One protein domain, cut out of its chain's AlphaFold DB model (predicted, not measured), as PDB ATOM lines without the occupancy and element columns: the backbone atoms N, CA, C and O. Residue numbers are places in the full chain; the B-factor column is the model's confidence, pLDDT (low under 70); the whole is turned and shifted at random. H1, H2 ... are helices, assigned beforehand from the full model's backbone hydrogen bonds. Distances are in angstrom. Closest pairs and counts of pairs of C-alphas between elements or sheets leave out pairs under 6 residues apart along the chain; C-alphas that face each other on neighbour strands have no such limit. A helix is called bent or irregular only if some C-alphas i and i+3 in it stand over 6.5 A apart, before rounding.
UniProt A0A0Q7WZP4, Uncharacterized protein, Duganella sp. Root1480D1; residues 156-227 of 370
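What this domain is: This is residues 156 to 227 of the 370 residues of an uncharacterized protein of Duganella sp. Root1480D1 (UniProt A0A0Q7WZP4). The longest helix, H3, and H4 run opposite ways, loosely paired; H1 crosses H3 and H2 crosses H4, with short H5 outermost near H4. The printed part has 72 residues with five named helices, H1 to H5 in order along the chain, which hold 59 of them, and no named strand; its class is all helix, and it is compact, with a radius of gyration of the C-alphas of 11.4 A and spans of 30 by 24 by 24 A.

Where its parts are: H3, residues 190 to 206, is 24.3 A long from C-alpha (-21.862, -48.134, -18.454). H1 is 156 to 166, 15.5 A; H2 171 to 182, 17.7 A; H4 208 to 222, 18.5 A; H5 224 to 227, 5.5 A, ending at (-14.063, -55.067, -9.099). H4 is irregular (C-alphas 210 and 213, 7.6 A), H2 only just (172 and 175, 6.8 A).

How they stand to each other: H3, with residues 196 to 203 alone, touches H1 at a steep tilt of 64 degrees; closest C-alphas, Ala 159 and Leu 200, 4.9 A. H2 touches H4 steeply, 62 degrees; Arg 175 and Ala 217, 4.9 A. Hairpin H3 and H4 only just touch, 3 pairs within 8 A; Leu 204 and Arg 211, 5.9 A. Hairpin H1 and H2 touch; Leu 166 and Gln 174, 5.6 A. O i to N i+4 pairs are within hydrogen-bond range throughout H1 and H3, 6 of 8 in H2, 6 of 11 in H4; H5 is too short.

The domain as a whole: C-alphas 185 and 209 are farthest apart, 32.2 A. No cut, no long link; pLDDT is under 70 at 225 to 227.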
ATOM      1  N   ALA A 156     -15.787 -35.254 -16.977       88.56
ATOM      2  CA  ALA A 156     -14.808 -34.423 -16.276       88.56
ATOM      3  C   ALA A 156     -15.464 -33.361 -15.377       88.56
ATOM      4  O   ALA A 156     -15.111 -33.236 -14.208       88.56
ATOM      5  N   GLU A 157     -16.465 -32.648 -15.894       89.62
ATOM      6  CA  GLU A 157     -17.227 -31.657 -15.125       89.62
ATOM      7  C   GLU A 157     -17.993 -32.326 -13.979       89.62
ATOM      8  O   GLU A 157     -17.976 -31.846 -12.849       89.62
ATOM      9  N   ALA A 158     -18.607 -33.480 -14.253       89.44
ATOM     10  CA  ALA A 158     -19.282 -34.305 -13.261       89.44
ATOM     11  C   ALA A 158     -18.331 -34.722 -12.126       89.44
ATOM     12  O   ALA A 158     -18.687 -34.606 -10.952       89.44
ATOM     13  N   ALA A 159     -17.117 -35.169 -12.462       90.50
ATOM     14  CA  ALA A 159     -16.103 -35.559 -11.488       90.50
ATOM     15  C   ALA A 159     -15.701 -34.393 -10.574       90.50
ATOM     16  O   ALA A 159     -15.656 -34.554  -9.350       90.50
ATOM     17  N   ASP A 160     -15.465 -33.209 -11.142       89.50
ATOM     18  CA  ASP A 160     -15.133 -32.020 -10.357       89.50
ATOM     19  C   ASP A 160     -16.307 -31.530  -9.508       89.50
ATOM     20  O   ASP A 160     -16.105 -31.177  -8.345       89.50
ATOM     21  N   MET A 161     -17.533 -31.564 -10.032       90.56
ATOM     22  CA  MET A 161     -18.737 -31.234  -9.265       90.56
ATOM     23  C   MET A 161     -18.902 -32.152  -8.053       90.56
ATOM     24  O   MET A 161     -19.135 -31.665  -6.945       90.56
ATOM     25  N   ILE A 162     -18.735 -33.466  -8.239       91.06
ATOM     26  CA  ILE A 162     -18.778 -34.440  -7.143       91.06
ATOM     27  C   ILE A 162     -17.672 -34.132  -6.136       91.06
ATOM     28  O   ILE A 162     -17.940 -34.058  -4.938       91.06
ATOM     29  N   CYS A 163     -16.441 -33.889  -6.599       90.00
ATOM     30  CA  CYS A 163     -15.332 -33.598  -5.695       90.00
ATOM     31  C   CYS A 163     -15.578 -32.324  -4.867       90.00
ATOM     32  O   CYS A 163     -15.366 -32.306  -3.656       90.00
ATOM     33  N   GLN A 164     -16.083 -31.261  -5.494       91.00
ATOM     34  CA  GLN A 164     -16.410 -30.008  -4.812       91.00
ATOM     35  C   GLN A 164     -17.574 -30.158  -3.828       91.00
ATOM     36  O   GLN A 164     -17.555 -29.542  -2.762       91.00
ATOM     37  N   ALA A 165     -18.587 -30.961  -4.168       91.25
ATOM     38  CA  ALA A 165     -19.716 -31.229  -3.285       91.25
ATOM     39  C   ALA A 165     -19.265 -31.989  -2.030       91.25
ATOM     40  O   ALA A 165     -19.577 -31.581  -0.911       91.25
ATOM     41  N   LEU A 166     -18.475 -33.047  -2.209       91.31
ATOM     42  CA  LEU A 166     -17.971 -33.872  -1.111       91.31
ATOM     43  C   LEU A 166     -16.982 -33.124  -0.208       91.31
ATOM     44  O   LEU A 166     -16.995 -33.347   0.999       91.31
ATOM     45  N   ALA A 167     -16.188 -32.197  -0.752       89.38
ATOM     46  CA  ALA A 167     -15.269 -31.369   0.034       89.38
ATOM     47  C   ALA A 167     -15.981 -30.472   1.070       89.38
ATOM     48  O   ALA A 167     -15.353 -30.000   2.015       89.38
ATOM     49  N   ARG A 168     -17.288 -30.221   0.904       91.25
ATOM     50  CA  ARG A 168     -18.112 -29.439   1.847       91.25
ATOM     51  C   ARG A 168     -18.803 -30.304   2.901       91.25
ATOM     52  O   ARG A 168     -19.433 -29.759   3.804       91.25
ATOM     53  N   LEU A 169     -18.730 -31.629   2.768       90.56
ATOM     54  CA  LEU A 169     -19.437 -32.583   3.614       90.56
ATOM     55  C   LEU A 169     -18.474 -33.301   4.568       90.56
ATOM     56  O   LEU A 169     -17.334 -33.586   4.193       90.56
ATOM     57  N   PRO A 170     -18.928 -33.655   5.785       90.31
ATOM     58  CA  PRO A 170     -18.153 -34.497   6.689       90.31
ATOM     59  C   PRO A 170     -17.997 -35.912   6.110       90.31
ATOM     60  O   PRO A 170     -18.881 -36.402   5.404       90.31
ATOM     61  N   ALA A 171     -16.897 -36.592   6.454       85.94
ATOM     62  CA  ALA A 171     -16.531 -37.907   5.907       85.94
ATOM     63  C   ALA A 171     -17.654 -38.960   6.010       85.94
ATOM     64  O   ALA A 171     -17.872 -39.733   5.080       85.94
ATOM     65  N   GLU A 172     -18.427 -38.936   7.098       89.25
ATOM     66  CA  GLU A 172     -19.555 -39.848   7.339       89.25
ATOM     67  C   GLU A 172     -20.674 -39.724   6.288       89.25
ATOM     68  O   GLU A 172     -21.345 -40.703   5.963       89.25
ATOM     69  N   GLN A 173     -20.865 -38.528   5.724       91.06
ATOM     70  CA  GLN A 173     -21.920 -38.246   4.746       91.06
ATOM     71  C   GLN A 173     -21.448 -38.423   3.298       91.06
ATOM     72  O   GLN A 173     -22.272 -38.602   2.400       91.06
ATOM     73  N   GLN A 174     -20.132 -38.425   3.058       90.56
ATOM     74  CA  GLN A 174     -19.559 -38.491   1.711       90.56
ATOM     75  C   GLN A 174     -19.975 -39.761   0.956       90.56
ATOM     76  O   GLN A 174     -20.331 -39.693  -0.219       90.56
ATOM     77  N   ARG A 175     -20.015 -40.916   1.632       90.12
ATOM     78  CA  ARG A 175     -20.435 -42.187   1.017       90.12
ATOM     79  C   ARG A 175     -21.885 -42.143   0.525       90.12
ATOM     80  O   ARG A 175     -22.171 -42.561  -0.596       90.12
ATOM     81  N   ALA A 176     -22.796 -41.653   1.367       89.12
ATOM     82  CA  ALA A 176     -24.214 -41.551   1.031       89.12
ATOM     83  C   ALA A 176     -24.439 -40.562  -0.120       89.12
ATOM     84  O   ALA A 176     -25.244 -40.821  -1.015       89.12
ATOM     85  N   GLU A 177     -23.677 -39.468  -0.133       91.75
ATOM     86  CA  GLU A 177     -23.715 -38.486  -1.207       91.75
ATOM     87  C   GLU A 177     -23.264 -39.095  -2.543       91.75
ATOM     88  O   GLU A 177     -23.984 -38.969  -3.532       91.75
ATOM     89  N   ILE A 178     -22.143 -39.829  -2.583       90.00
ATOM     90  CA  ILE A 178     -21.692 -40.526  -3.804       90.00
ATOM     91  C   ILE A 178     -22.781 -41.484  -4.306       90.00
ATOM     92  O   ILE A 178     -23.136 -41.449  -5.485       90.00
ATOM     93  N   ALA A 179     -23.371 -42.291  -3.421       88.25
ATOM     94  CA  ALA A 179     -24.455 -43.199  -3.797       88.25
ATOM     95  C   ALA A 179     -25.663 -42.447  -4.391       88.25
ATOM     96  O   ALA A 179     -26.249 -42.897  -5.378       88.25
ATOM     97  N   ARG A 180     -25.995 -41.266  -3.846       89.94
ATOM     98  CA  ARG A 180     -27.062 -40.395  -4.357       89.94
ATOM     99  C   ARG A 180     -26.776 -39.892  -5.773       89.94
ATOM    100  O   ARG A 180     -27.691 -39.894  -6.593       89.94
ATOM    101  N   TRP A 181     -25.538 -39.499  -6.082       88.44
ATOM    102  CA  TRP A 181     -25.138 -39.100  -7.441       88.44
ATOM    103  C   TRP A 181     -25.316 -40.244  -8.442       88.44
ATOM    104  O   TRP A 181     -25.946 -40.070  -9.481       88.44
ATOM    105  N   TYR A 182     -24.845 -41.444  -8.097       85.25
ATOM    106  CA  TYR A 182     -24.934 -42.613  -8.980       85.25
ATOM    107  C   TYR A 182     -26.357 -43.170  -9.146       85.25
ATOM    108  O   TYR A 182     -26.600 -43.933 -10.089       85.25
ATOM    109  N   ALA A 183     -27.287 -42.786  -8.266       86.69
ATOM    110  CA  ALA A 183     -28.710 -43.098  -8.359       86.69
ATOM    111  C   ALA A 183     -29.498 -42.122  -9.258       86.69
ATOM    112  O   ALA A 183     -30.679 -42.359  -9.518       86.69
ATOM    113  N   GLN A 184     -28.884 -41.032  -9.740       85.06
ATOM    114  CA  GLN A 184     -29.576 -40.056 -10.582       85.06
ATOM    115  C   GLN A 184     -29.985 -40.650 -11.945       85.06
ATOM    116  O   GLN A 184     -29.227 -41.407 -12.567       85.06
ATOM    117  N   PRO A 185     -31.170 -40.284 -12.469       77.62
ATOM    118  CA  PRO A 185     -31.593 -40.706 -13.799       77.62
ATOM    119  C   PRO A 185     -30.611 -40.185 -14.861       77.62
ATOM    120  O   PRO A 185     -30.242 -39.017 -14.858       77.62
ATOM    121  N   GLY A 186     -30.164 -41.070 -15.760       75.94
ATOM    122  CA  GLY A 186     -29.150 -40.769 -16.785       75.94
ATOM    123  C   GLY A 186     -27.730 -41.248 -16.449       75.94
ATOM    124  O   GLY A 186     -26.927 -41.437 -17.358       75.94
ATOM    125  N   TRP A 187     -27.445 -41.570 -15.182       81.69
ATOM    126  CA  TRP A 187     -26.121 -42.019 -14.715       81.69
ATOM    127  C   TRP A 187     -25.928 -43.545 -14.763       81.69
ATOM    128  O   TRP A 187     -24.899 -44.072 -14.341       81.69
ATOM    129  N   GLY A 188     -26.920 -44.282 -15.273       73.81
ATOM    130  CA  GLY A 188     -26.888 -45.745 -15.404       73.81
ATOM    131  C   GLY A 188     -26.117 -46.270 -16.621       73.81
ATOM    132  O   GLY A 188     -25.916 -47.476 -16.729       73.81
ATOM    133  N   ASN A 189     -25.686 -45.402 -17.543       83.44
ATOM    134  CA  ASN A 189     -24.937 -45.810 -18.734       83.44
ATOM    135  C   ASN A 189     -23.527 -46.302 -18.349       83.44
ATOM    136  O   ASN A 189     -22.758 -45.562 -17.735       83.44
ATOM    137  N   SER A 190     -23.169 -47.529 -18.745       81.94
ATOM    138  CA  SER A 190     -21.862 -48.134 -18.454       81.94
ATOM    139  C   SER A 190     -20.687 -47.354 -19.051       81.94
ATOM    140  O   SER A 190     -19.671 -47.185 -18.381       81.94
ATOM    141  N   ALA A 191     -20.835 -46.815 -20.266       83.25
ATOM    142  CA  ALA A 191     -19.802 -46.014 -20.919       83.25
ATOM    143  C   ALA A 191     -19.573 -44.689 -20.183       83.25
ATOM    144  O   ALA A 191     -18.432 -44.293 -19.951       83.25
ATOM    145  N   PHE A 192     -20.657 -44.035 -19.755       86.25
ATOM    146  CA  PHE A 192     -20.562 -42.821 -18.947       86.25
ATOM    147  C   PHE A 192     -19.917 -43.104 -17.588       86.25
ATOM    148  O   PHE A 192     -19.029 -42.367 -17.180       86.25
ATOM    149  N   ARG A 193     -20.309 -44.192 -16.911       84.12
ATOM    150  CA  ARG A 193     -19.733 -44.586 -15.615       84.12
ATOM    151  C   ARG A 193     -18.235 -44.856 -15.700       84.12
ATOM    152  O   ARG A 193     -17.502 -44.363 -14.853       84.12
ATOM    153  N   SER A 194     -17.788 -45.578 -16.727       84.00
ATOM    154  CA  SER A 194     -16.361 -45.835 -16.940       84.00
ATOM    155  C   SER A 194     -15.590 -44.541 -17.227       84.00
ATOM    156  O   SER A 194     -14.549 -44.303 -16.619       84.00
ATOM    157  N   ALA A 195     -16.131 -43.654 -18.072       87.62
ATOM    158  CA  ALA A 195     -15.518 -42.353 -18.343       87.62
ATOM    159  C   ALA A 195     -15.476 -41.445 -17.100       87.62
ATOM    160  O   ALA A 195     -14.489 -40.747 -16.871       87.62
ATOM    161  N   LEU A 196     -16.533 -41.466 -16.284       88.81
ATOM    162  CA  LEU A 196     -16.615 -40.732 -15.026       88.81
ATOM    163  C   LEU A 196     -15.601 -41.253 -14.010       88.81
ATOM    164  O   LEU A 196     -14.966 -40.457 -13.335       88.81
ATOM    165  N   GLU A 197     -15.425 -42.566 -13.903       87.94
ATOM    166  CA  GLU A 197     -14.430 -43.171 -13.016       87.94
ATOM    167  C   GLU A 197     -13.011 -42.741 -13.398       87.94
ATOM    168  O   GLU A 197     -12.262 -42.273 -12.542       87.94
ATOM    169  N   THR A 198     -12.663 -42.801 -14.688       89.56
ATOM    170  CA  THR A 198     -11.369 -42.299 -15.176       89.56
ATOM    171  C   THR A 198     -11.198 -40.811 -14.853       89.56
ATOM    172  O   THR A 198     -10.131 -40.395 -14.391       89.56
ATOM    173  N   ALA A 199     -12.247 -40.008 -15.043       90.88
ATOM    174  CA  ALA A 199     -12.226 -38.588 -14.712       90.88
ATOM    175  C   ALA A 199     -12.079 -38.333 -13.201       90.88
ATOM    176  O   ALA A 199     -11.300 -37.468 -12.811       90.88
ATOM    177  N   LEU A 200     -12.762 -39.106 -12.351       90.69
ATOM    178  CA  LEU A 200     -12.668 -39.024 -10.892       90.69
ATOM    179  C   LEU A 200     -11.261 -39.362 -10.406       90.69
ATOM    180  O   LEU A 200     -10.685 -38.586  -9.649       90.69
ATOM    181  N   VAL A 201     -10.682 -40.472 -10.873       89.94
ATOM    182  CA  VAL A 201      -9.311 -40.853 -10.504       89.94
ATOM    183  C   VAL A 201      -8.325 -39.768 -10.933       89.94
ATOM    184  O   VAL A 201      -7.514 -39.327 -10.124       89.94
ATOM    185  N   THR A 202      -8.464 -39.248 -12.157       91.31
ATOM    186  CA  THR A 202      -7.625 -38.146 -12.658       91.31
ATOM    187  C   THR A 202      -7.758 -36.889 -11.792       91.31
ATOM    188  O   THR A 202      -6.758 -36.278 -11.412       91.31
ATOM    189  N   ALA A 203      -8.986 -36.504 -11.439       90.38
ATOM    190  CA  ALA A 203      -9.259 -35.314 -10.641       90.38
ATOM    191  C   ALA A 203      -8.733 -35.444  -9.198       90.38
ATOM    192  O   ALA A 203      -8.241 -34.471  -8.617       90.38
ATOM    193  N   LEU A 204      -8.804 -36.646  -8.617       90.56
ATOM    194  CA  LEU A 204      -8.225 -36.940  -7.306       90.56
ATOM    195  C   LEU A 204      -6.690 -36.966  -7.354       90.56
ATOM    196  O   LEU A 204      -6.056 -36.454  -6.435       90.56
ATOM    197  N   GLU A 205      -6.082 -37.502  -8.418       89.50
ATOM    198  CA  GLU A 205      -4.622 -37.515  -8.589       89.50
ATOM    199  C   GLU A 205      -4.047 -36.090  -8.718       89.50
ATOM    200  O   GLU A 205      -3.045 -35.779  -8.065       89.50
ATOM    201  N   GLN A 206      -4.692 -35.209  -9.497       88.94
ATOM    202  CA  GLN A 206      -4.232 -33.830  -9.734       88.94
ATOM    203  C   GLN A 206      -4.223 -32.960  -8.467       88.94
ATOM    204  O   GLN A 206      -3.324 -32.140  -8.288       88.94
ATOM    205  N   GLN A 207      -5.205 -33.131  -7.577       89.00
ATOM    206  CA  GLN A 207      -5.332 -32.355  -6.334       89.00
ATOM    207  C   GLN A 207      -5.245 -33.244  -5.090       89.00
ATOM    208  O   GLN A 207      -5.921 -33.005  -4.084       89.00
ATOM    209  N   PHE A 208      -4.385 -34.263  -5.140       89.50
ATOM    210  CA  PHE A 208      -4.302 -35.295  -4.107       89.50
ATOM    211  C   PHE A 208      -4.132 -34.725  -2.693       89.50
ATOM    212  O   PHE A 208      -4.865 -35.109  -1.786       89.50
ATOM    213  N   SER A 209      -3.241 -33.747  -2.496       86.19
ATOM    214  CA  SER A 209      -2.982 -33.152  -1.174       86.19
ATOM    215  C   SER A 209      -4.225 -32.542  -0.518       86.19
ATOM    216  O   SER A 209      -4.303 -32.493   0.705       86.19
ATOM    217  N   GLN A 210      -5.197 -32.092  -1.317       87.56
ATOM    218  CA  GLN A 210      -6.454 -31.524  -0.830       87.56
ATOM    219  C   GLN A 210      -7.569 -32.573  -0.779       87.56
ATOM    220  O   GLN A 210      -8.406 -32.520   0.115       87.56
ATOM    221  N   ARG A 211      -7.577 -33.538  -1.708       90.25
ATOM    222  CA  ARG A 211      -8.691 -34.476  -1.925       90.25
ATOM    223  C   ARG A 211      -8.468 -35.889  -1.358       90.25
ATOM    224  O   ARG A 211      -9.385 -36.702  -1.404       90.25
ATOM    225  N   TYR A 212      -7.300 -36.203  -0.781       89.31
ATOM    226  CA  TYR A 212      -6.979 -37.560  -0.295       89.31
ATOM    227  C   TYR A 212      -7.972 -38.101   0.748       89.31
ATOM    228  O   TYR A 212      -8.200 -39.304   0.819       89.31
ATOM    229  N   HIS A 213      -8.594 -37.229   1.544       88.56
ATOM    230  CA  HIS A 213      -9.570 -37.617   2.566       88.56
ATOM    231  C   HIS A 213     -10.854 -38.235   1.981       88.56
ATOM    232  O   HIS A 213     -11.600 -38.892   2.699       88.56
ATOM    233  N   MET A 214     -11.097 -38.051   0.682       90.25
ATOM    234  CA  MET A 214     -12.282 -38.539  -0.029       90.25
ATOM    235  C   MET A 214     -12.083 -39.948  -0.599       90.25
ATOM    236  O   MET A 214     -13.057 -40.621  -0.935       90.25
ATOM    237  N   VAL A 215     -10.830 -40.405  -0.707       90.19
ATOM    238  CA  VAL A 215     -10.465 -41.707  -1.288       90.19
ATOM    239  C   VAL A 215     -11.207 -42.874  -0.619       90.19
ATOM    240  O   VAL A 215     -11.795 -43.674  -1.348       90.19
ATOM    241  N   PRO A 216     -11.319 -42.950   0.725       88.50
ATOM    242  CA  PRO A 216     -12.067 -44.025   1.382       88.50
ATOM    243  C   PRO A 216     -13.558 -44.024   1.041       88.50
ATOM    244  O   PRO A 216     -14.165 -45.085   0.904       88.50
ATOM    245  N   ALA A 217     -14.156 -42.840   0.880       88.56
ATOM    246  CA  ALA A 217     -15.568 -42.722   0.539       88.56
ATOM    247  C   ALA A 217     -15.838 -43.250  -0.876       88.56
ATOM    248  O   ALA A 217     -16.808 -43.982  -1.073       88.56
ATOM    249  N   PHE A 218     -14.962 -42.945  -1.841       88.00
ATOM    250  CA  PHE A 218     -15.044 -43.515  -3.189       88.00
ATOM    251  C   PHE A 218     -14.822 -45.021  -3.186       88.00
ATOM    252  O   PHE A 218     -15.628 -45.746  -3.766       88.00
ATOM    253  N   HIS A 219     -13.802 -45.487  -2.469       85.62
ATOM    254  CA  HIS A 219     -13.502 -46.905  -2.339       85.62
ATOM    255  C   HIS A 219     -14.720 -47.703  -1.837       85.62
ATOM    256  O   HIS A 219     -15.137 -48.679  -2.463       85.62
ATOM    257  N   GLN A 220     -15.377 -47.224  -0.775       85.88
ATOM    258  CA  GLN A 220     -16.558 -47.867  -0.189       85.88
ATOM    259  C   GLN A 220     -17.844 -47.702  -1.011       85.88
ATOM    260  O   GLN A 220     -18.692 -48.596  -1.010       85.88
ATOM    261  N   ALA A 221     -18.055 -46.542  -1.640       84.94
ATOM    262  CA  ALA A 221     -19.287 -46.258  -2.378       84.94
ATOM    263  C   ALA A 221     -19.299 -46.928  -3.753       84.94
ATOM    264  O   ALA A 221     -20.339 -47.417  -4.190       84.94
ATOM    265  N   LEU A 222     -18.148 -46.946  -4.424       82.19
ATOM    266  CA  LEU A 222     -17.998 -47.554  -5.738       82.19
ATOM    267  C   LEU A 222     -17.651 -49.035  -5.635       82.19
ATOM    268  O   LEU A 222     -17.912 -49.757  -6.584       82.19
ATOM    269  N   GLY A 223     -17.138 -49.507  -4.496       79.44
ATOM    270  CA  GLY A 223     -16.791 -50.911  -4.278       79.44
ATOM    271  C   GLY A 223     -15.514 -51.327  -5.001       79.44
ATOM    272  O   GLY A 223     -15.427 -52.471  -5.443       79.44
ATOM    273  N   TRP A 224     -14.558 -50.405  -5.157       78.25
ATOM    274  CA  TRP A 224     -13.298 -50.632  -5.875       78.25
ATOM    275  C   TRP A 224     -12.593 -51.925  -5.430       78.25
ATOM    276  O   TRP A 224     -12.175 -52.696  -6.284       78.25
ATOM    277  N   GLU A 225     -12.635 -52.271  -4.146       67.25
ATOM    278  CA  GLU A 225     -12.147 -53.543  -3.587       67.25
ATOM    279  C   GLU A 225     -12.611 -54.817  -4.337       67.25
ATOM    280  O   GLU A 225     -11.863 -55.786  -4.466       67.25
ATOM    281  N   GLN A 226     -13.850 -54.845  -4.847       69.88
ATOM    282  CA  GLN A 226     -14.463 -56.058  -5.409       69.88
ATOM    283  C   GLN A 226     -14.299 -56.185  -6.927       69.88
ATOM    284  O   GLN A 226     -14.400 -57.287  -7.472       69.88
ATOM    285  N   TRP A 227     -14.076 -55.075  -7.632       64.31
ATOM    286  CA  TRP A 227     -14.063 -55.067  -9.099       64.31
ATOM    287  C   TRP A 227     -12.959 -54.221  -9.729       64.31
ATOM    288  O   TRP A 227     -12.848 -54.258 -10.954       64.31
TER     289      TRP A 227